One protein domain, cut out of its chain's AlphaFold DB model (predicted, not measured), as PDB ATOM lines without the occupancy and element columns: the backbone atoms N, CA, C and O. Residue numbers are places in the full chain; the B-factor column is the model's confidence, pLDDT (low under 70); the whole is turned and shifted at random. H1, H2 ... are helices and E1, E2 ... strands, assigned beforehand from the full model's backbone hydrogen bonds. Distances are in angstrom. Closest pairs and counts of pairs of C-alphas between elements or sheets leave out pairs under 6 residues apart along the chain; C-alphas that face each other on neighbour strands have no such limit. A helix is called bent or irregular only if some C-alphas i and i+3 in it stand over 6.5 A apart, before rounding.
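AT A GLANCE: This is residues 1 to 153 of the 402 residues of the protein "4Fe-4S dicluster domain-containing protein" of Euryarchaeota archaeon (UniProt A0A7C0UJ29). What is the main shape? A strongly twisted sheet of five strands makes the core, covered by H2 on one face and by H4 and H5, side by side, on the other: three layers, with helices on both faces of the sheet. H1 packs on the first residues of H2, and far from H1 the helical hairpin of H6 and H7 adjoins H2 through H6, with residues 142 to 147 sticking out. What is it made of? The printed part has 153 residues with named elements H1 E1 E2 H2 E3 H3 H4 E4 H5 E5 H6 H7 along the chain; the mixed sheet runs E1 E3 E2 E4 E5, and the class is mixed, helices and strands. It is compact, with a radius of gyration of the C-alphas of 14.8 A and spans of 39 by 32 by 31 A.

HOW THE PARTS SIT: Where is the first helix? H1, residues 2 to 12, touches H2, residues 43 to 55, with residues 43 to 44 of H2 alone; the closest C-alphas, of Leu 10 and Leu 44, are 6.3 A apart. How do the strands pair? E1, residues 23 to 27, is antiparallel to E3, residues 60 to 65, with N 25 and O 62 within hydrogen-bond range at 2.8 A. E3 is parallel to E2, residues 36 to 40 (N 37 and O 61, 2.8 A), and E2 to E4, residues 103 to 106, with N 38 and O 105 at 2.9 A. E4 is parallel to E5, residues 126 to 129, with N 128 and O 104 at 2.8 A. What is on the sheet? H2 lies over E3 at a height over the sheet of 9.6 A; on the opposite face H4, residues 83 to 92, touches H5, residues 116 to 123, where the closest C-alphas, of Thr 83 and Leu 119, are 5.8 A apart. H3, residues 72 to 77, only grazes the sheet. E2, H2, E3 and E4, H5, E5 are strand-helix-strand units, parallel neighbour strands with a helix between, and E3, H3, H4, E4 is a split one with E2 between its strands; the crossovers are right-handed. What follows? H6, residues 134 to 142, only just touches H2, with 3 pairs of C-alphas within 8 A, the closest Ile 52 and Gly 135 at 6.3 A, and forms a hairpin with H7, residues 146 to 152, where the closest C-alphas, of Tyr 140 and Glu 149, are 6.4 A apart. Every O i to N i+4 pair is within hydrogen-bond range in H1 to H5, against 3 of 5 in H6 and 2 of 3 in H7.

IN THESE COORDINATES: Where are the anchors? H1 begins at C-alpha 2, (5.425, 19.986, -35.909), and H7 ends at C-alpha 152, (-17.020, -1.580, -44.542). Which elements are long? From first to last C-alpha H2 measures 18.1 A, H1 15.6 A and E3 15.5 A. Is any helix irregular? H6 is irregular, with C-alphas 135 and 138 7.3 A apart.

THE WHOLE: How far does it reach? The two C-alphas farthest apart, of Met 1 and Glu 121, are 46.0 A apart. Is it unbroken and confident? The printed part has no cut and no long link; mean pLDDT of the printed part is 88.8, with residues 1 to 2 and 143 to 149 under 70.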
ATOM      1  N   MET A   1       1.980  22.615 -36.863       51.91
ATOM      2  CA  MET A   1       3.120  22.494 -37.800       51.91
ATOM      3  C   MET A   1       4.016  21.286 -37.499       51.91
ATOM      4  O   MET A   1       4.116  20.420 -38.355       51.91
ATOM      5  N   TRP A   2       4.564  21.132 -36.283       58.06
ATOM      6  CA  TRP A   2       5.425  19.986 -35.909       58.06
ATOM      7  C   TRP A   2       4.789  18.601 -36.129       58.06
ATOM      8  O   TRP A   2       5.399  17.709 -36.712       58.06
ATOM      9  N   ASN A   3       3.516  18.434 -35.748       75.06
ATOM     10  CA  ASN A   3       2.787  17.183 -35.989       75.06
ATOM     11  C   ASN A   3       2.583  16.880 -37.481       75.06
ATOM     12  O   ASN A   3       2.534  15.712 -37.835       75.06
ATOM     13  N   LEU A   4       2.506  17.895 -38.348       72.31
ATOM     14  CA  LEU A   4       2.340  17.697 -39.791       72.31
ATOM     15  C   LEU A   4       3.646  17.221 -40.435       72.31
ATOM     16  O   LEU A   4       3.632  16.267 -41.200       72.31
ATOM     17  N   ILE A   5       4.777  17.836 -40.074       75.56
ATOM     18  CA  ILE A   5       6.111  17.423 -40.542       75.56
ATOM     19  C   ILE A   5       6.407  15.994 -40.082       75.56
ATOM     20  O   ILE A   5       6.848  15.161 -40.872       75.56
ATOM     21  N   LYS A   6       6.094  15.681 -38.819       77.44
ATOM     22  CA  LYS A   6       6.243  14.325 -38.293       77.44
ATOM     23  C   LYS A   6       5.322  13.334 -39.007       77.44
ATOM     24  O   LYS A   6       5.770  12.250 -39.355       77.44
ATOM     25  N   ASP A   7       4.065  13.698 -39.255       77.56
ATOM     26  CA  ASP A   7       3.132  12.841 -39.989       77.56
ATOM     27  C   ASP A   7       3.618  12.595 -41.430       77.56
ATOM     28  O   ASP A   7       3.538  11.461 -41.890       77.56
ATOM     29  N   LEU A   8       4.185  13.601 -42.110       77.00
ATOM     30  CA  LEU A   8       4.805  13.443 -43.433       77.00
ATOM     31  C   LEU A   8       6.019  12.511 -43.372       77.00
ATOM     32  O   LEU A   8       6.103  11.571 -44.157       77.00
ATOM     33  N   TRP A   9       6.920  12.696 -42.406       78.62
ATOM     34  CA  TRP A   9       8.072  11.808 -42.226       78.62
ATOM     35  C   TRP A   9       7.656  10.356 -41.961       78.62
ATOM     36  O   TRP A   9       8.179   9.435 -42.578       78.62
ATOM     37  N   LEU A  10       6.667  10.139 -41.089       77.69
ATOM     38  CA  LEU A  10       6.124   8.808 -40.803       77.69
ATOM     39  C   LEU A  10       5.356   8.216 -41.995       77.69
ATOM     40  O   LEU A  10       5.255   6.995 -42.120       77.69
ATOM     41  N   LEU A  11       4.777   9.065 -42.847       76.88
ATOM     42  CA  LEU A  11       4.059   8.657 -44.049       76.88
ATOM     43  C   LEU A  11       5.026   8.169 -45.130       76.88
ATOM     44  O   LEU A  11       4.818   7.081 -45.663       76.88
ATOM     45  N   PHE A  12       6.083   8.936 -45.397       76.75
ATOM     46  CA  PHE A  12       7.099   8.616 -46.399       76.75
ATOM     47  C   PHE A  12       8.067   7.528 -45.921       76.75
ATOM     48  O   PHE A  12       8.380   6.593 -46.657       76.75
ATOM     49  N   GLY A  13       8.451   7.573 -44.646       73.81
ATOM     50  CA  GLY A  13       9.317   6.604 -43.982       73.81
ATOM     51  C   GLY A  13       8.625   5.309 -43.553       73.81
ATOM     52  O   GLY A  13       9.113   4.650 -42.644       73.81
ATOM     53  N   ARG A  14       7.504   4.910 -44.172       75.69
ATOM     54  CA  ARG A  14       6.746   3.688 -43.813       75.69
ATOM     55  C   ARG A  14       7.554   2.387 -43.856       75.69
ATOM     56  O   ARG A  14       7.123   1.405 -43.254       75.69
ATOM     57  N   LEU A  15       8.681   2.376 -44.565       70.88
ATOM     58  CA  LEU A  15       9.622   1.256 -44.593       70.88
ATOM     59  C   LEU A  15      10.340   1.066 -43.246       70.88
ATOM     60  O   LEU A  15      10.747  -0.046 -42.913       70.88
ATOM     61  N   PHE A  16      10.472   2.134 -42.460       79.69
ATOM     62  CA  PHE A  16      11.145   2.120 -41.170       79.69
ATOM     63  C   PHE A  16      10.153   1.894 -40.018       79.69
ATOM     64  O   PHE A  16       9.048   2.448 -40.016       79.69
ATOM     65  N   PRO A  17      10.533   1.096 -39.006       79.00
ATOM     66  CA  PRO A  17       9.704   0.891 -37.833       79.00
ATOM     67  C   PRO A  17       9.703   2.143 -36.949       79.00
ATOM     68  O   PRO A  17      10.736   2.532 -36.409       79.00
ATOM     69  N   PHE A  18       8.524   2.728 -36.733       87.00
ATOM     70  CA  PHE A  18       8.333   3.834 -35.786       87.00
ATOM     71  C   PHE A  18       7.402   3.395 -34.649       87.00
ATOM     72  O   PHE A  18       6.182   3.598 -34.726       87.00
ATOM     73  N   PRO A  19       7.942   2.720 -33.616       90.50
ATOM     74  CA  PRO A  19       7.142   2.159 -32.542       90.50
ATOM     75  C   PRO A  19       6.671   3.226 -31.557       90.50
ATOM     76  O   PRO A  19       7.406   4.106 -31.124       90.50
ATOM     77  N   THR A  20       5.427   3.078 -31.132       92.62
ATOM     78  CA  THR A  20       4.858   3.736 -29.962       92.62
ATOM     79  C   THR A  20       4.788   2.739 -28.801       92.62
ATOM     80  O   THR A  20       4.693   1.531 -29.032       92.62
ATOM     81  N   LYS A  21       4.828   3.227 -27.551       93.88
ATOM     82  CA  LYS A  21       4.724   2.375 -26.354       93.88
ATOM     83  C   LYS A  21       3.423   1.544 -26.400       93.88
ATOM     84  O   LYS A  21       2.345   2.159 -26.449       93.88
ATOM     85  N   PRO A  22       3.519   0.196 -26.417       94.62
ATOM     86  CA  PRO A  22       2.372  -0.703 -26.307       94.62
ATOM     87  C   PRO A  22       1.650  -0.522 -24.971       94.62
ATOM     88  O   PRO A  22       2.253  -0.068 -23.998       94.62
ATOM     89  N   GLY A  23       0.371  -0.884 -24.926       94.69
ATOM     90  CA  GLY A  23      -0.433  -0.799 -23.708       94.69
ATOM     91  C   GLY A  23      -1.858  -0.320 -23.946       94.69
ATOM     92  O   GLY A  23      -2.270  -0.059 -25.081       94.69
ATOM     93  N   LEU A  24      -2.596  -0.198 -22.845       96.06
ATOM     94  CA  LEU A  24      -3.939   0.364 -22.822       96.06
ATOM     95  C   LEU A  24      -3.891   1.888 -22.947       96.06
ATOM     96  O   LEU A  24      -3.080   2.557 -22.307       96.06
ATOM     97  N   ARG A  25      -4.784   2.447 -23.760       95.88
ATOM     98  CA  ARG A  25      -4.994   3.885 -23.897       95.88
ATOM     99  C   ARG A  25      -6.469   4.201 -23.738       95.88
ATOM    100  O   ARG A  25      -7.317   3.586 -24.378       95.88
ATOM    101  N   ARG A  26      -6.748   5.210 -22.923       96.06
ATOM    102  CA  ARG A  26      -8.074   5.803 -22.786       96.06
ATOM    103  C   ARG A  26      -8.272   6.843 -23.889       96.06
ATOM    104  O   ARG A  26      -7.427   7.730 -24.040       96.06
ATOM    105  N   VAL A  27      -9.354   6.744 -24.658       95.00
ATOM    106  CA  VAL A  27      -9.728   7.755 -25.656       95.00
ATOM    107  C   VAL A  27     -11.106   8.300 -25.310       95.00
ATOM    108  O   VAL A  27     -12.068   7.543 -25.326       95.00
ATOM    109  N   GLY A  28     -11.172   9.591 -24.975       92.69
ATOM    110  CA  GLY A  28     -12.387  10.214 -24.445       92.69
ATOM    111  C   GLY A  28     -12.638   9.822 -22.986       92.69
ATOM    112  O   GLY A  28     -11.693   9.692 -22.199       92.69
ATOM    113  N   THR A  29     -13.901   9.603 -22.640       94.50
ATOM    114  CA  THR A  29     -14.397   9.216 -21.313       94.50
ATOM    115  C   THR A  29     -15.037   7.817 -21.295       94.50
ATOM    116  O   THR A  29     -16.160   7.672 -20.828       94.50
ATOM    117  N   PRO A  30     -14.332   6.747 -21.723       94.00
ATOM    118  CA  PRO A  30     -14.909   5.409 -21.784       94.00
ATOM    119  C   PRO A  30     -15.335   4.896 -20.413       94.00
ATOM    120  O   PRO A  30     -14.606   5.039 -19.426       94.00
ATOM    121  N   GLY A  31     -16.520   4.291 -20.397       93.75
ATOM    122  CA  GLY A  31     -17.087   3.562 -19.273       93.75
ATOM    123  C   GLY A  31     -16.869   2.054 -19.404       93.75
ATOM    124  O   GLY A  31     -16.097   1.578 -20.241       93.75
ATOM    125  N   ARG A  32     -17.587   1.286 -18.576       94.75
ATOM    126  CA  ARG A  32     -17.467  -0.182 -18.521       94.75
ATOM    127  C   ARG A  32     -18.143  -0.907 -19.690       94.75
ATOM    128  O   ARG A  32     -17.866  -2.077 -19.933       94.75
ATOM    129  N   THR A  33     -19.010  -0.216 -20.427       93.75
ATOM    130  CA  THR A  33     -19.700  -0.715 -21.629       93.75
ATOM    131  C   THR A  33     -19.066  -0.214 -22.931       93.75
ATOM    132  O   THR A  33     -19.533  -0.552 -24.016       93.75
ATOM    133  N   SER A  34     -18.019   0.614 -22.839       94.19
ATOM    134  CA  SER A  34     -17.369   1.219 -23.999       94.19
ATOM    135  C   SER A  34     -16.585   0.193 -24.823       94.19
ATOM    136  O   SER A  34     -15.923  -0.676 -24.254       94.19
ATOM    137  N   PRO A  35     -16.565   0.324 -26.161       94.25
ATOM    138  CA  PRO A  35     -15.911  -0.639 -27.038       94.25
ATOM    139  C   PRO A  35     -14.403  -0.743 -26.781       94.25
ATOM    140  O   PRO A  35     -13.705   0.257 -26.586       94.25
ATOM    141  N   VAL A  36     -13.892  -1.974 -26.875       96.38
ATOM    142  CA  VAL A  36     -12.460  -2.285 -26.821       96.38
ATOM    143  C   VAL A  36     -11.932  -2.505 -28.235       96.38
ATOM    144  O   VAL A  36     -12.364  -3.415 -28.946       96.38
ATOM    145  N   ILE A  37     -10.979  -1.674 -28.650       96.25
ATOM    146  CA  ILE A  37     -10.427  -1.641 -30.008       96.25
ATOM    147  C   ILE A  37      -8.943  -1.990 -29.955       96.25
ATOM    148  O   ILE A  37      -8.200  -1.425 -29.159       96.25
ATOM    149  N   VAL A  38      -8.483  -2.876 -30.836       96.94
ATOM    150  CA  VAL A  38      -7.060  -3.215 -30.973       96.94
ATOM    151  C   VAL A  38      -6.447  -2.488 -32.161       96.94
ATOM    152  O   VAL A  38      -7.042  -2.384 -33.230       96.94
ATOM    153  N   THR A  39      -5.210  -2.031 -32.008       96.94
ATOM    154  CA  THR A  39      -4.380  -1.514 -33.100       96.94
ATOM    155  C   THR A  39      -2.943  -2.019 -32.978       96.94
ATOM    156  O   THR A  39      -2.532  -2.544 -31.946       96.94
ATOM    157  N   CYS A  40      -2.155  -1.837 -34.036       95.44
ATOM    158  CA  CYS A  40      -0.710  -2.040 -34.015       95.44
ATOM    159  C   CYS A  40       0.011  -0.870 -33.314       95.44
ATOM    160  O   CYS A  40      -0.571   0.206 -33.150       95.44
ATOM    161  N   ASN A  41       1.288  -1.035 -32.951       95.50
ATOM    162  CA  ASN A  41       2.077   0.020 -32.302       95.50
ATOM    163  C   ASN A  41       2.867   0.915 -33.268       95.50
ATOM    164  O   ASN A  41       3.857   1.519 -32.862       95.50
ATOM    165  N   PHE A  42       2.447   1.033 -34.527       94.44
ATOM    166  CA  PHE A  42       3.009   2.027 -35.442       94.44
ATOM    167  C   PHE A  42       2.484   3.425 -35.105       94.44
ATOM    168  O   PHE A  42       1.268   3.631 -35.074       94.44
ATOM    169  N   GLU A  43       3.380   4.388 -34.872       92.31
ATOM    170  CA  GLU A  43       3.017   5.713 -34.351       92.31
ATOM    171  C   GLU A  43       1.944   6.416 -35.194       92.31
ATOM    172  O   GLU A  43       0.960   6.919 -34.646       92.31
ATOM    173  N   LEU A  44       2.081   6.398 -36.522       91.06
ATOM    174  CA  LEU A  44       1.112   7.028 -37.418       91.06
ATOM    175  C   LEU A  44      -0.267   6.358 -37.344       91.06
ATOM    176  O   LEU A  44      -1.284   7.053 -37.333       91.06
ATOM    177  N   THR A  45      -0.318   5.023 -37.248       93.38
ATOM    178  CA  THR A  45      -1.583   4.286 -37.099       93.38
ATOM    179  C   THR A  45      -2.267   4.661 -35.792       93.38
ATOM    180  O   THR A  45      -3.440   5.028 -35.802       93.38
ATOM    181  N   VAL A  46      -1.535   4.632 -34.673       95.06
ATOM    182  CA  VAL A  46      -2.084   4.965 -33.348       95.06
ATOM    183  C   VAL A  46      -2.612   6.402 -33.330       95.06
ATOM    184  O   VAL A  46      -3.728   6.641 -32.868       95.06
ATOM    185  N   ARG A  47      -1.858   7.358 -33.891       93.38
ATOM    186  CA  ARG A  47      -2.297   8.758 -34.025       93.38
ATOM    187  C   ARG A  47      -3.556   8.889 -34.883       93.38
ATOM    188  O   ARG A  47      -4.465   9.612 -34.480       93.38
ATOM    189  N   LYS A  48      -3.632   8.198 -36.031       92.50
ATOM    190  CA  LYS A  48      -4.816   8.215 -36.914       92.50
ATOM    191  C   LYS A  48      -6.052   7.688 -36.179       92.50
ATOM    192  O   LYS A  48      -7.088   8.342 -36.222       92.50
ATOM    193  N   VAL A  49      -5.927   6.562 -35.470       94.69
ATOM    194  CA  VAL A  49      -7.035   5.959 -34.710       94.69
ATOM    195  C   VAL A  49      -7.526   6.901 -33.614       94.69
ATOM    196  O   VAL A  49      -8.707   7.226 -33.582       94.69
ATOM    197  N   ILE A  50      -6.629   7.424 -32.771       95.00
ATOM    198  CA  ILE A  50      -7.006   8.359 -31.694       95.00
ATOM    199  C   ILE A  50      -7.662   9.626 -32.259       95.00
ATOM    200  O   ILE A  50      -8.641  10.110 -31.700       95.00
ATOM    201  N   ARG A  51      -7.133  10.174 -33.361       94.00
ATOM    202  CA  ARG A  51      -7.679  11.378 -34.004       94.00
ATOM    203  C   ARG A  51      -9.114  11.160 -34.477       94.00
ATOM    204  O   ARG A  51      -9.939  12.040 -34.277       94.00
ATOM    205  N   ILE A  52      -9.395  10.013 -35.092       93.31
ATOM    206  CA  ILE A  52     -10.725   9.696 -35.625       93.31
ATOM    207  C   ILE A  52     -11.713   9.400 -34.500       93.31
ATOM    208  O   ILE A  52     -12.793   9.973 -34.503       93.31
ATOM    209  N   LEU A  53     -11.309   8.631 -33.485       93.50
ATOM    210  CA  LEU A  53     -12.135   8.400 -32.295       93.50
ATOM    211  C   LEU A  53     -12.522   9.717 -31.601       93.50
ATOM    212  O   LEU A  53     -13.676   9.901 -31.240       93.50
ATOM    213  N   LYS A  54     -11.583  10.665 -31.475       93.81
ATOM    214  CA  LYS A  54     -11.871  11.999 -30.920       93.81
ATOM    215  C   LYS A  54     -12.771  12.841 -31.821       93.81
ATOM    216  O   LYS A  54     -13.658  13.512 -31.312       93.81
ATOM    217  N   ARG A  55     -12.527  12.834 -33.137       93.81
ATOM    218  CA  ARG A  55     -13.337  13.571 -34.123       93.81
ATOM    219  C   ARG A  55     -14.796  13.117 -34.078       93.81
ATOM    220  O   ARG A  55     -15.681  13.958 -34.150       93.81
ATOM    221  N   ASP A  56     -15.011  11.814 -33.936       91.94
ATOM    222  CA  ASP A  56     -16.340  11.200 -33.963       91.94
ATOM    223  C   ASP A  56     -16.956  11.060 -32.559       91.94
ATOM    224  O   ASP A  56     -17.995  10.424 -32.413       91.94
ATOM    225  N   ALA A  57     -16.320  11.641 -31.531       92.75
ATOM    226  CA  ALA A  57     -16.748  11.577 -30.132       92.75
ATOM    227  C   ALA A  57     -17.027  10.143 -29.627       92.75
ATOM    228  O   ALA A  57     -17.957   9.906 -28.859       92.75
ATOM    229  N   ILE A  58     -16.210   9.174 -30.057       90.94
ATOM    230  CA  ILE A  58     -16.304   7.783 -29.612       90.94
ATOM    231  C   ILE A  58     -15.427   7.582 -28.379       90.94
ATOM    232  O   ILE A  58     -14.193   7.588 -28.457       90.94
ATOM    233  N   ASP A  59     -16.084   7.301 -27.261       94.62
ATOM    234  CA  ASP A  59     -15.452   6.880 -26.020       94.62
ATOM    235  C   ASP A  59     -15.066   5.396 -26.090       94.62
ATOM    236  O   ASP A  59     -15.929   4.516 -26.074       94.62
ATOM    237  N   ALA A  60     -13.765   5.103 -26.178       95.31
ATOM    238  CA  ALA A  60     -13.263   3.743 -26.393       95.31
ATOM    239  C   ALA A  60     -11.980   3.422 -25.614       95.31
ATOM    240  O   ALA A  60     -11.123   4.277 -25.360       95.31
ATOM    241  N   TRP A  61     -11.817   2.134 -25.310       97.06
ATOM    242  CA  TRP A  61     -10.577   1.558 -24.800       97.06
ATOM    243  C   TRP A  61      -9.709   1.084 -25.965       97.06
ATOM    244  O   TRP A  61     -10.081   0.171 -26.700       97.06
ATOM    245  N   LEU A  62      -8.537   1.693 -26.149       97.25
ATOM    246  CA  LEU A  62      -7.626   1.376 -27.248       97.25
ATOM    247  C   LEU A  62      -6.441   0.536 -26.754       97.25
ATOM    248  O   LEU A  62      -5.584   1.018 -26.016       97.25
ATOM    249  N   LEU A  63      -6.354  -0.706 -27.221       97.31
ATOM    250  CA  LEU A  63      -5.243  -1.622 -26.980       97.31
ATOM    251  C   LEU A  63      -4.203  -1.504 -28.093       97.31
ATOM    252  O   LEU A  63      -4.453  -1.853 -29.248       97.31
ATOM    253  N   VAL A  64      -3.008  -1.035 -27.743       97.38
ATOM    254  CA  VAL A  64      -1.884  -0.920 -28.676       97.38
ATOM    255  C   VAL A  64      -1.002  -2.162 -28.559       97.38
ATOM    256  O   VAL A  64      -0.236  -2.294 -27.604       97.38
ATOM    257  N   ALA A  65      -1.110  -3.064 -29.536       96.12
ATOM    258  CA  ALA A  65      -0.385  -4.330 -29.581       96.12
ATOM    259  C   ALA A  65       1.079  -4.148 -30.044       96.12
ATOM    260  O   ALA A  65       1.333  -3.364 -30.966       96.12
ATOM    261  N   PRO A  66       2.058  -4.864 -29.457       94.12
ATOM    262  CA  PRO A  66       3.474  -4.734 -29.809       94.12
ATOM    263  C   PRO A  66       3.802  -5.382 -31.167       94.12
ATOM    264  O   PRO A  66       4.100  -6.568 -31.248       94.12
ATOM    265  N   THR A  67       3.824  -4.589 -32.237       93.25
ATOM    266  CA  THR A  67       4.078  -5.029 -33.624       93.25
ATOM    267  C   THR A  67       5.397  -4.492 -34.194       93.25
ATOM    268  O   THR A  67       5.517  -4.257 -35.397       93.25
ATOM    269  N   LYS A  68       6.392  -4.246 -33.329       90.00
ATOM    270  CA  LYS A  68       7.712  -3.673 -33.677       90.00
ATOM    271  C   LYS A  68       7.665  -2.313 -34.395       90.00
ATOM    272  O   LYS A  68       8.622  -1.944 -35.059       90.00
ATOM    273  N   GLY A  69       6.576  -1.556 -34.275       89.88
ATOM    274  CA  GLY A  69       6.410  -0.285 -34.981       89.88
ATOM    275  C   GLY A  69       6.072  -0.449 -36.459       89.88
ATOM    276  O   GLY A  69       6.361   0.446 -37.243       89.88
ATOM    277  N   ILE A  70       5.475  -1.577 -36.846       89.94
ATOM    278  CA  ILE A  70       5.023  -1.852 -38.213       89.94
ATOM    279  C   ILE A  70       3.501  -1.666 -38.289       89.94
ATOM    280  O   ILE A  70       2.773  -1.958 -37.330       89.94
ATOM    281  N   ASN A  71       3.014  -1.146 -39.420       91.25
ATOM    282  CA  ASN A  71       1.585  -0.954 -39.680       91.25
ATOM    283  C   ASN A  71       0.797  -2.286 -39.638       91.25
ATOM    284  O   ASN A  71       1.384  -3.360 -39.713       91.25
ATOM    285  N   VAL A  72      -0.535  -2.222 -39.534       92.31
ATOM    286  CA  VAL A  72      -1.407  -3.396 -39.324       92.31
ATOM    287  C   VAL A  72      -1.198  -4.494 -40.374       92.31
ATOM    288  O   VAL A  72      -0.939  -5.637 -40.009       92.31
ATOM    289  N   TRP A  73      -1.297  -4.151 -41.661       88.38
ATOM    290  CA  TRP A  73      -1.237  -5.120 -42.760       88.38
ATOM    291  C   TRP A  73       0.145  -5.763 -42.872       88.38
ATOM    292  O   TRP A  73       0.273  -6.987 -42.859       88.38
ATOM    293  N   CYS A  74       1.196  -4.939 -42.903       86.19
ATOM    294  CA  CYS A  74       2.569  -5.423 -42.986       86.19
ATOM    295  C   CYS A  74       2.956  -6.235 -41.744       86.19
ATOM    296  O   CYS A  74       3.684  -7.215 -41.865       86.19
ATOM    297  N   ALA A  75       2.459  -5.874 -40.558       89.75
ATOM    298  CA  ALA A  75       2.725  -6.628 -39.340       89.75
ATOM    299  C   ALA A  75       1.994  -7.975 -39.332       89.75
ATOM    300  O   ALA A  75       2.585  -8.966 -38.913       89.75
ATOM    301  N   ALA A  76       0.752  -8.044 -39.816       89.62
ATOM    302  CA  ALA A  76       0.005  -9.297 -39.903       89.62
ATOM    303  C   ALA A  76       0.648 -10.263 -40.907       89.62
ATOM    304  O   ALA A  76       0.995 -11.384 -40.548       89.62
ATOM    305  N   CYS A  77       0.920  -9.804 -42.134       82.94
ATOM    306  CA  CYS A  77       1.602 -10.613 -43.151       82.94
ATOM    307  C   CYS A  77       3.089 -10.869 -42.842       82.94
ATOM    308  O   CYS A  77       3.694 -11.762 -43.424       82.94
ATOM    309  N   GLY A  78       3.704 -10.063 -41.974       80.31
ATOM    310  CA  GLY A  78       5.088 -10.222 -41.524       80.31
ATOM    311  C   GLY A  78       5.249 -11.092 -40.273       80.31
ATOM    312  O   GLY A  78       6.375 -11.275 -39.814       80.31
ATOM    313  N   GLY A  79       4.156 -11.603 -39.692       86.25
ATOM    314  CA  GLY A  79       4.196 -12.418 -38.471       86.25
ATOM    315  C   GLY A  79       4.557 -11.635 -37.200       86.25
ATOM    316  O   GLY A  79       5.148 -12.188 -36.273       86.25
ATOM    317  N   HIS A  80       4.252 -10.337 -37.164       89.88
ATOM    318  CA  HIS A  80       4.435  -9.447 -36.008       89.88
ATOM    319  C   HIS A  80       3.119  -9.025 -35.349       89.88
ATOM    320  O   HIS A  80       3.141  -8.530 -34.228       89.88
ATOM    321  N   PHE A  81       1.990  -9.197 -36.035       93.88
ATOM    322  CA  PHE A  81       0.653  -9.014 -35.479       93.88
ATOM    323  C   PHE A  81      -0.065 -10.358 -35.547       93.88
ATOM    324  O   PHE A  81      -0.716 -10.665 -36.545       93.88
ATOM    325  N   THR A  82       0.090 -11.159 -34.492       94.19
ATOM    326  CA  THR A  82      -0.466 -12.514 -34.424       94.19
ATOM    327  C   THR A  82      -1.507 -12.664 -33.322       94.19
ATOM    328  O   THR A  82      -1.652 -11.792 -32.460       94.19
ATOM    329  N   THR A  83      -2.205 -13.801 -33.312       95.12
ATOM    330  CA  THR A  83      -3.059 -14.223 -32.191       95.12
ATOM    331  C   THR A  83      -2.335 -14.103 -30.845       95.12
ATOM    332  O   THR A  83      -2.900 -13.559 -29.899       95.12
ATOM    333  N   ASP A  84      -1.067 -14.519 -30.760       94.50
ATOM    334  CA  ASP A  84      -0.266 -14.430 -29.528       94.50
ATOM    335  C   ASP A  84      -0.046 -12.989 -29.079       94.50
ATOM    336  O   ASP A  84      -0.164 -12.677 -27.894       94.50
ATOM    337  N   THR A  85       0.240 -12.094 -30.029       94.75
ATOM    338  CA  THR A  85       0.424 -10.667 -29.752       94.75
ATOM    339  C   THR A  85      -0.845 -10.059 -29.155       94.75
ATOM    340  O   THR A  85      -0.768  -9.269 -28.212       94.75
ATOM    341  N   VAL A  86      -2.019 -10.449 -29.667       96.31
ATOM    342  CA  VAL A  86      -3.315  -9.978 -29.156       96.31
ATOM    343  C   VAL A  86      -3.626 -10.575 -27.782       96.31
ATOM    344  O   VAL A  86      -4.013  -9.845 -26.874       96.31
ATOM    345  N   VAL A  87      -3.412 -11.879 -27.583       95.94
ATOM    346  CA  VAL A  87      -3.601 -12.524 -26.271       95.94
ATOM    347  C   VAL A  87      -2.689 -11.889 -25.218       95.94
ATOM    348  O   VAL A  87      -3.130 -11.606 -24.105       95.94
ATOM    349  N   SER A  88      -1.430 -11.620 -25.571       94.62
ATOM    350  CA  SER A  88      -0.460 -10.981 -24.681       94.62
ATOM    351  C   SER A  88      -0.929  -9.596 -24.233       94.62
ATOM    352  O   SER A  88      -0.925  -9.316 -23.032       94.62
ATOM    353  N   ILE A  89      -1.395  -8.742 -25.157       95.06
ATOM    354  CA  ILE A  89      -1.848  -7.397 -24.782       95.06
ATOM    355  C   ILE A  89      -3.151  -7.428 -23.976       95.06
ATOM    356  O   ILE A  89      -3.295  -6.645 -23.044       95.06
ATOM    357  N   LEU A  90      -4.072  -8.358 -24.251       95.56
ATOM    358  CA  LEU A  90      -5.287  -8.525 -23.444       95.56
ATOM    359  C   LEU A  90      -4.947  -8.853 -21.986       95.56
ATOM    360  O   LEU A  90      -5.445  -8.190 -21.080       95.56
ATOM    361  N   LYS A  91      -4.035  -9.805 -21.762       93.31
ATOM    362  CA  LYS A  91      -3.643 -10.240 -20.412       93.31
ATOM    363  C   LYS A  91      -2.805  -9.204 -19.658       93.31
ATOM    364  O   LYS A  91      -2.938  -9.076 -18.449       93.31
ATOM    365  N   THR A  92      -1.941  -8.465 -20.355       94.31
ATOM    366  CA  THR A  92      -1.002  -7.513 -19.720       94.31
ATOM    367  C   THR A  92      -1.563  -6.101 -19.550       94.31
ATOM    368  O   THR A  92      -1.027  -5.322 -18.769       94.31
ATOM    369  N   SER A  93      -2.629  -5.746 -20.271       94.31
ATOM    370  CA  SER A  93      -3.183  -4.384 -20.270       94.31
ATOM    371  C   SER A  93      -4.086  -4.053 -19.083       94.31
ATOM    372  O   SER A  93      -4.364  -2.876 -18.863       94.31
ATOM    373  N   GLY A  94      -4.583  -5.061 -18.359       93.88
ATOM    374  CA  GLY A  94      -5.581  -4.876 -17.303       93.88
ATOM    375  C   GLY A  94      -6.982  -4.515 -17.814       93.88
ATOM    376  O   GLY A  94      -7.829  -4.123 -17.017       93.88
ATOM    377  N   ILE A  95      -7.249  -4.653 -19.121       95.62
ATOM    378  CA  ILE A  95      -8.541  -4.290 -19.729       95.62
ATOM    379  C   ILE A  95      -9.730  -5.035 -19.114       95.62
ATOM    380  O   ILE A  95     -10.818  -4.476 -19.041       95.62
ATOM    381  N   GLU A  96      -9.521  -6.258 -18.618       94.19
ATOM    382  CA  GLU A  96     -10.576  -7.064 -17.986       94.19
ATOM    383  C   GLU A  96     -11.193  -6.384 -16.756       94.19
ATOM    384  O   GLU A  96     -12.360  -6.609 -16.462       94.19
ATOM    385  N   ASN A  97     -10.441  -5.514 -16.076       94.19
ATOM    386  CA  ASN A  97     -10.924  -4.777 -14.907       94.19
ATOM    387  C   ASN A  97     -11.637  -3.466 -15.282       94.19
ATOM    388  O   ASN A  97     -12.198  -2.801 -14.415       94.19
ATOM    389  N   MET A  98     -11.582  -3.069 -16.557       94.25
ATOM    390  CA  MET A  98     -12.081  -1.777 -17.035       94.25
ATOM    391  C   MET A  98     -13.432  -1.884 -17.749       94.25
ATOM    392  O   MET A  98     -14.093  -0.861 -17.929       94.25
ATOM    393  N   VAL A  99     -13.836  -3.088 -18.171       96.25
ATOM    394  CA  VAL A  99     -15.080  -3.334 -18.911       96.25
ATOM    395  C   VAL A  99     -15.845  -4.544 -18.378       96.25
ATOM    396  O   VAL A  99     -15.247  -5.506 -17.910       96.25
ATOM    397  N   ASP A 100     -17.172  -4.518 -18.506       95.56
ATOM    398  CA  ASP A 100     -18.072  -5.600 -18.061       95.56
ATOM    399  C   ASP A 100     -18.378  -6.622 -19.163       95.56
ATOM    400  O   ASP A 100     -19.169  -7.549 -18.990       95.56
ATOM    401  N   HIS A 101     -17.757  -6.455 -20.328       94.94
ATOM    402  CA  HIS A 101     -17.941  -7.318 -21.480       94.94
ATOM    403  C   HIS A 101     -16.596  -7.842 -21.981       94.94
ATOM    404  O   HIS A 101     -15.541  -7.252 -21.777       94.94
ATOM    405  N   ARG A 102     -16.644  -8.961 -22.704       95.25
ATOM    406  CA  ARG A 102     -15.476  -9.553 -23.362       95.25
ATOM    407  C   ARG A 102     -15.619  -9.466 -24.875       95.25
ATOM    408  O   ARG A 102     -15.566 -10.480 -25.563       95.25
ATOM    409  N   GLU A 103     -15.868  -8.270 -25.404       94.38
ATOM    410  CA  GLU A 103     -15.963  -8.036 -26.854       94.38
ATOM    411  C   GLU A 103     -14.768  -7.232 -27.347       94.38
ATOM    412  O   GLU A 103     -14.382  -6.250 -26.719       94.38
ATOM    413  N   LEU A 104     -14.191  -7.648 -28.475       94.50
ATOM    414  CA  LEU A 104     -12.953  -7.075 -28.994       94.50
ATOM    415  C   LEU A 104     -13.088  -6.740 -30.477       94.50
ATOM    416  O   LEU A 104     -13.436  -7.611 -31.274       94.50
ATOM    417  N   ILE A 105     -12.753  -5.511 -30.861       94.62
ATOM    418  CA  ILE A 105     -12.754  -5.073 -32.258       94.62
ATOM    419  C   ILE A 105     -11.324  -5.104 -32.797       94.62
ATOM    420  O   ILE A 105     -10.447  -4.371 -32.335       94.62
ATOM    421  N   LEU A 106     -11.095  -5.961 -33.789       95.38
ATOM    422  CA  LEU A 106      -9.822  -6.108 -34.490       95.38
ATOM    423  C   LEU A 106      -9.835  -5.337 -35.816       95.38
ATOM    424  O   LEU A 106     -10.873  -5.295 -36.481       95.38
ATOM    425  N   PRO A 107      -8.696  -4.792 -36.273       95.00
ATOM    426  CA  PRO A 107      -8.588  -4.244 -37.619       95.00
ATOM    427  C   PRO A 107      -8.844  -5.325 -38.678       95.00
ATOM    428  O   PRO A 107      -8.269  -6.408 -38.600       95.00
ATOM    429  N   GLN A 108      -9.625  -5.031 -39.720       92.56
ATOM    430  CA  GLN A 108      -9.919  -6.013 -40.778       92.56
ATOM    431  C   GLN A 108      -8.646  -6.600 -41.419       92.56
ATOM    432  O   GLN A 108      -8.547  -7.797 -41.686       92.56
ATOM    433  N   LEU A 109      -7.639  -5.752 -41.637       91.56
ATOM    434  CA  LEU A 109      -6.379  -6.116 -42.285       91.56
ATOM    435  C   LEU A 109      -5.418  -6.915 -41.385       91.56
ATOM    436  O   LEU A 109      -4.348  -7.296 -41.854       91.56
ATOM    437  N   SER A 110      -5.774  -7.204 -40.124       93.25
ATOM    438  CA  SER A 110      -5.000  -8.121 -39.273       93.25
ATOM    439  C   SER A 110      -5.396  -9.591 -39.446       93.25
ATOM    440  O   SER A 110      -4.706 -10.469 -38.932       93.25
ATOM    441  N   ALA A 111      -6.479  -9.882 -40.176       92.38
ATOM    442  CA  ALA A 111      -6.990 -11.239 -40.370       92.38
ATOM    443  C   ALA A 111      -5.977 -12.263 -40.935       92.38
ATOM    444  O   ALA A 111      -6.078 -13.427 -40.561       92.38
ATOM    445  N   PRO A 112      -4.984 -11.894 -41.777       90.00
ATOM    446  CA  PRO A 112      -3.928 -12.821 -42.193       90.00
ATOM    447  C   PRO A 112      -3.038 -13.372 -41.071       90.00
ATOM    448  O   PRO A 112      -2.385 -14.383 -41.298       90.00
ATOM    449  N   GLY A 113      -2.951 -12.692 -39.923       90.12
ATOM    450  CA  GLY A 113      -2.098 -13.105 -38.799       90.12
ATOM    451  C   GLY A 113      -2.862 -13.421 -37.511       90.12
ATOM    452  O   GLY A 113      -2.305 -14.030 -36.600       90.12
ATOM    453  N   VAL A 114      -4.128 -13.005 -37.406       93.69
ATOM    454  CA  VAL A 114      -4.959 -13.210 -36.214       93.69
ATOM    455  C   VAL A 114      -6.079 -14.196 -36.525       93.69
ATOM    456  O   VAL A 114      -6.966 -13.902 -37.327       93.69
ATOM    457  N   ASN A 115      -6.057 -15.330 -35.828       94.31
ATOM    458  CA  ASN A 115      -7.095 -16.352 -35.850       94.31
ATOM    459  C   ASN A 115      -8.109 -16.091 -34.732       94.31
ATOM    460  O   ASN A 115      -7.791 -16.169 -33.543       94.31
ATOM    461  N   VAL A 116      -9.351 -15.793 -35.114       93.81
ATOM    462  CA  VAL A 116     -10.420 -15.442 -34.164       93.81
ATOM    463  C   VAL A 116     -10.882 -16.601 -33.281       93.81
ATOM    464  O   VAL A 116     -11.317 -16.355 -32.156       93.81
ATOM    465  N   TRP A 117     -10.777 -17.848 -33.747       91.88
ATOM    466  CA  TRP A 117     -11.150 -19.030 -32.961       91.88
ATOM    467  C   TRP A 117     -10.128 -19.289 -31.871       91.88
ATOM    468  O   TRP A 117     -10.487 -19.310 -30.697       91.88
ATOM    469  N   ALA A 118      -8.854 -19.369 -32.258       92.94
ATOM    470  CA  ALA A 118      -7.756 -19.546 -31.321       92.94
ATOM    471  C   ALA A 118      -7.695 -18.384 -30.317       92.94
ATOM    472  O   ALA A 118      -7.454 -18.593 -29.130       92.94
ATOM    473  N   LEU A 119      -7.962 -17.149 -30.762       94.81
ATOM    474  CA  LEU A 119      -8.046 -15.995 -29.868       94.81
ATOM    475  C   LEU A 119      -9.179 -16.150 -28.848       94.81
ATOM    476  O   LEU A 119      -8.962 -15.913 -27.659       94.81
ATOM    477  N   LYS A 120     -10.373 -16.560 -29.293       94.69
ATOM    478  CA  LYS A 120     -11.530 -16.766 -28.418       94.69
ATOM    479  C   LYS A 120     -11.288 -17.875 -27.403       94.69
ATOM    480  O   LYS A 120     -11.554 -17.678 -26.223       94.69
ATOM    481  N   GLU A 121     -10.750 -19.002 -27.848       93.94
ATOM    482  CA  GLU A 121     -10.435 -20.152 -27.002       93.94
ATOM    483  C   GLU A 121      -9.393 -19.804 -25.928       93.94
ATOM    484  O   GLU A 121      -9.565 -20.131 -24.760       93.94
ATOM    485  N   ARG A 122      -8.345 -19.055 -26.295       94.38
ATOM    486  CA  ARG A 122      -7.215 -18.755 -25.398       94.38
ATOM    487  C   ARG A 122      -7.427 -17.572 -24.457       94.38
ATOM    488  O   ARG A 122      -6.672 -17.425 -23.492       94.38
ATOM    489  N   SER A 123      -8.363 -16.679 -24.770       93.38
ATOM    490  CA  SER A 123      -8.598 -15.451 -23.993       93.38
ATOM    491  C   SER A 123     -10.002 -15.349 -23.396       93.38
ATOM    492  O   SER A 123     -10.223 -14.528 -22.512       93.38
ATOM    493  N   GLY A 124     -10.974 -16.123 -23.885       93.69
ATOM    494  CA  GLY A 124     -12.388 -15.953 -23.541       93.69
ATOM    495  C   GLY A 124     -13.032 -14.691 -24.134       93.69
ATOM    496  O   GLY A 124     -14.231 -14.474 -23.958       93.69
ATOM    497  N   TRP A 125     -12.270 -13.859 -24.854       95.50
ATOM    498  CA  TRP A 125     -12.793 -12.694 -25.561       95.50
ATOM    499  C   TRP A 125     -13.475 -13.098 -26.864       95.50
ATOM    500  O   TRP A 125     -13.084 -14.054 -27.522       95.50
ATOM    501  N   LYS A 126     -14.516 -12.364 -27.251       94.50
ATOM    502  CA  LYS A 126     -15.245 -12.518 -28.510       94.50
ATOM    503  C   LYS A 126     -14.696 -11.505 -29.522       94.50
ATOM    504  O   LYS A 126     -15.173 -10.367 -29.553       94.50
ATOM    505  N   PRO A 127     -13.685 -11.873 -30.330       93.75
ATOM    506  CA  PRO A 127     -13.161 -10.994 -31.360       93.75
ATOM    507  C   PRO A 127     -14.132 -10.855 -32.530       93.75
ATOM    508  O   PRO A 127     -14.720 -11.831 -32.999       93.75
ATOM    509  N   ARG A 128     -14.242  -9.633 -33.042       91.56
ATOM    510  CA  ARG A 128     -14.920  -9.301 -34.293       91.56
ATOM    511  C   ARG A 128     -14.007  -8.415 -35.130       91.56
ATOM    512  O   ARG A 128     -13.350  -7.519 -34.602       91.56
ATOM    513  N   PHE A 129     -13.965  -8.654 -36.437       92.25
ATOM    514  CA  PHE A 129     -13.261  -7.758 -37.349       92.25
ATOM    515  C   PHE A 129     -14.122  -6.526 -37.641       92.25
ATOM    516  O   PHE A 129     -15.277  -6.638 -38.080       92.25
ATOM    517  N   GLY A 130     -13.542  -5.364 -37.346       91.06
ATOM    518  CA  GLY A 130     -14.081  -4.042 -37.632       91.06
ATOM    519  C   GLY A 130     -13.933  -3.648 -39.105       91.06
ATOM    520  O   GLY A 130     -13.663  -4.501 -39.954       91.06
ATOM    521  N   PRO A 131     -14.106  -2.360 -39.430       91.56
ATOM    522  CA  PRO A 131     -13.958  -1.862 -40.793       91.56
ATOM    523  C   PRO A 131     -12.490  -1.848 -41.263       91.56
ATOM    524  O   PRO A 131     -11.551  -1.938 -40.465       91.56
ATOM    525  N   VAL A 132     -12.287  -1.724 -42.578       89.94
ATOM    526  CA  VAL A 132     -10.961  -1.531 -43.194       89.94
ATOM    527  C   VAL A 132     -10.416  -0.139 -42.888       89.94
ATOM    528  O   VAL A 132      -9.264  -0.028 -42.461       89.94
ATOM    529  N   ASP A 133     -11.221   0.911 -43.088       89.25
ATOM    530  CA  ASP A 133     -10.879   2.257 -42.630       89.25
ATOM    531  C   ASP A 133     -11.539   2.532 -41.280       89.25
ATOM    532  O   ASP A 133     -12.737   2.346 -41.078       89.25
ATOM    533  N   ILE A 134     -10.735   3.028 -40.351       89.69
ATOM    534  CA  ILE A 134     -11.183   3.475 -39.038       89.69
ATOM    535  C   ILE A 134     -12.187   4.637 -39.142       89.69
ATOM    536  O   ILE A 134     -12.994   4.814 -38.237       89.69
ATOM    537  N   GLY A 135     -12.179   5.402 -40.243       87.81
ATOM    538  CA  GLY A 135     -13.167   6.453 -40.504       87.81
ATOM    539  C   GLY A 135     -14.611   5.951 -40.585       87.81
ATOM    540  O   GLY A 135     -15.524   6.719 -40.302       87.81
ATOM    541  N   ASP A 136     -14.807   4.670 -40.903       89.06
ATOM    542  CA  ASP A 136     -16.125   4.039 -40.989       89.06
ATOM    543  C   ASP A 136     -16.559   3.388 -39.663       89.06
ATOM    544  O   ASP A 136     -17.618   2.764 -39.590       89.06
ATOM    545  N   LEU A 137     -15.760   3.511 -38.594       88.75
ATOM    546  CA  LEU A 137     -16.028   2.849 -37.316       88.75
ATOM    547  C   LEU A 137     -17.356   3.290 -36.695       88.75
ATOM    548  O   LEU A 137     -18.100   2.446 -36.207       88.75
ATOM    549  N   THR A 138     -17.677   4.580 -36.746       86.88
ATOM    550  CA  THR A 138     -18.938   5.128 -36.222       86.88
ATOM    551  C   THR A 138     -20.142   4.479 -36.900       86.88
ATOM    552  O   THR A 138     -21.059   3.992 -36.239       86.88
ATOM    553  N   ALA A 139     -20.103   4.392 -38.231       85.38
ATOM    554  CA  ALA A 139     -21.155   3.759 -39.013       85.38
ATOM    555  C   ALA A 139     -21.210   2.242 -38.781       85.38
ATOM    556  O   ALA A 139     -22.297   1.670 -38.735       85.38
ATOM    557  N   TYR A 140     -20.058   1.594 -38.593       85.12
ATOM    558  CA  TYR A 140     -19.966   0.175 -38.252       85.12
ATOM    559  C   TYR A 140     -20.583  -0.134 -36.879       85.12
ATOM    560  O   TYR A 140     -21.304  -1.117 -36.748       85.12
ATOM    561  N   LEU A 141     -20.338   0.705 -35.866       84.12
ATOM    562  CA  LEU A 141     -20.905   0.537 -34.524       84.12
ATOM    563  C   LEU A 141     -22.417   0.815 -34.494       84.12
ATOM    564  O   LEU A 141     -23.141   0.127 -33.781       84.12
ATOM    565  N   GLY A 142     -22.900   1.792 -35.272       76.81
ATOM    566  CA  GLY A 142     -24.326   2.137 -35.344       76.81
ATOM    567  C   GLY A 142     -25.170   1.174 -36.190       76.81
ATOM    568  O   GLY A 142     -26.344   0.951 -35.896       76.81
ATOM    569  N   ASN A 143     -24.589   0.564 -37.227       66.06
ATOM    570  CA  ASN A 143     -25.286  -0.362 -38.117       66.06
ATOM    571  C   ASN A 143     -25.026  -1.820 -37.713       66.06
ATOM    572  O   ASN A 143     -24.234  -2.509 -38.348       66.06
ATOM    573  N   GLY A 144     -25.773  -2.348 -36.741       57.25
ATOM    574  CA  GLY A 144     -25.757  -3.780 -36.380       57.25
ATOM    575  C   GLY A 144     -26.296  -4.742 -37.462       57.25
ATOM    576  O   GLY A 144     -26.781  -5.825 -37.142       57.25
ATOM    577  N   LYS A 145     -26.292  -4.352 -38.748       56.38
ATOM    578  CA  LYS A 145     -26.828  -5.134 -39.874       56.38
ATOM    579  C   LYS A 145     -25.695  -5.855 -40.629       56.38
ATOM    580  O   LYS A 145     -24.832  -5.183 -41.198       56.38
ATOM    581  N   PRO A 146     -25.760  -7.193 -40.815       56.75
ATOM    582  CA  PRO A 146     -24.700  -7.981 -41.465       56.75
ATOM    583  C   PRO A 146     -24.309  -7.536 -42.884       56.75
ATOM    584  O   PRO A 146     -23.184  -7.765 -43.325       56.75
ATOM    585  N   ARG A 147     -25.233  -6.924 -43.642       53.22
ATOM    586  CA  ARG A 147     -24.963  -6.442 -45.009       53.22
ATOM    587  C   ARG A 147     -24.156  -5.141 -45.020       53.22
ATOM    588  O   ARG A 147     -23.281  -5.016 -45.870       53.22
ATOM    589  N   ALA A 148     -24.410  -4.235 -44.074       56.53
ATOM    590  CA  ALA A 148     -23.641  -3.000 -43.915       56.53
ATOM    591  C   ALA A 148     -22.201  -3.324 -43.491       56.53
ATOM    592  O   ALA A 148     -21.249  -2.814 -44.075       56.53
ATOM    593  N   GLU A 149     -22.023  -4.294 -42.586       67.31
ATOM    594  CA  GLU A 149     -20.694  -4.776 -42.197       67.31
ATOM    595  C   GLU A 149     -19.860  -5.276 -43.384       67.31
ATOM    596  O   GLU A 149     -18.655  -5.051 -43.428       67.31
ATOM    597  N   ARG A 150     -20.473  -5.946 -44.372       70.44
ATOM    598  CA  ARG A 150     -19.740  -6.431 -45.556       70.44
ATOM    599  C   ARG A 150     -19.150  -5.299 -46.387       70.44
ATOM    600  O   ARG A 150     -18.102  -5.498 -46.994       70.44
ATOM    601  N   GLU A 151     -19.813  -4.151 -46.449       77.50
ATOM    602  CA  GLU A 151     -19.344  -3.017 -47.242       77.50
ATOM    603  C   GLU A 151     -18.106  -2.373 -46.611       77.50
ATOM    604  O   GLU A 151     -17.103  -2.174 -47.294       77.50
ATOM    605  N   TYR A 152     -18.132  -2.169 -45.292       81.75
ATOM    606  CA  TYR A 152     -17.020  -1.580 -44.542       81.75
ATOM    607  C   TYR A 152     -15.795  -2.499 -44.413       81.75
ATOM    608  O   TYR A 152     -14.720  -2.061 -44.010       81.75
ATOM    609  N   ARG A 153     -15.934  -3.783 -44.767       82.50
ATOM    610  CA  ARG A 153     -14.839  -4.768 -44.781       82.50
ATOM    611  C   ARG A 153     -14.099  -4.846 -46.122       82.50
ATOM    612  O   ARG A 153     -13.120  -5.586 -46.224       82.50
TER     613      ARG A 153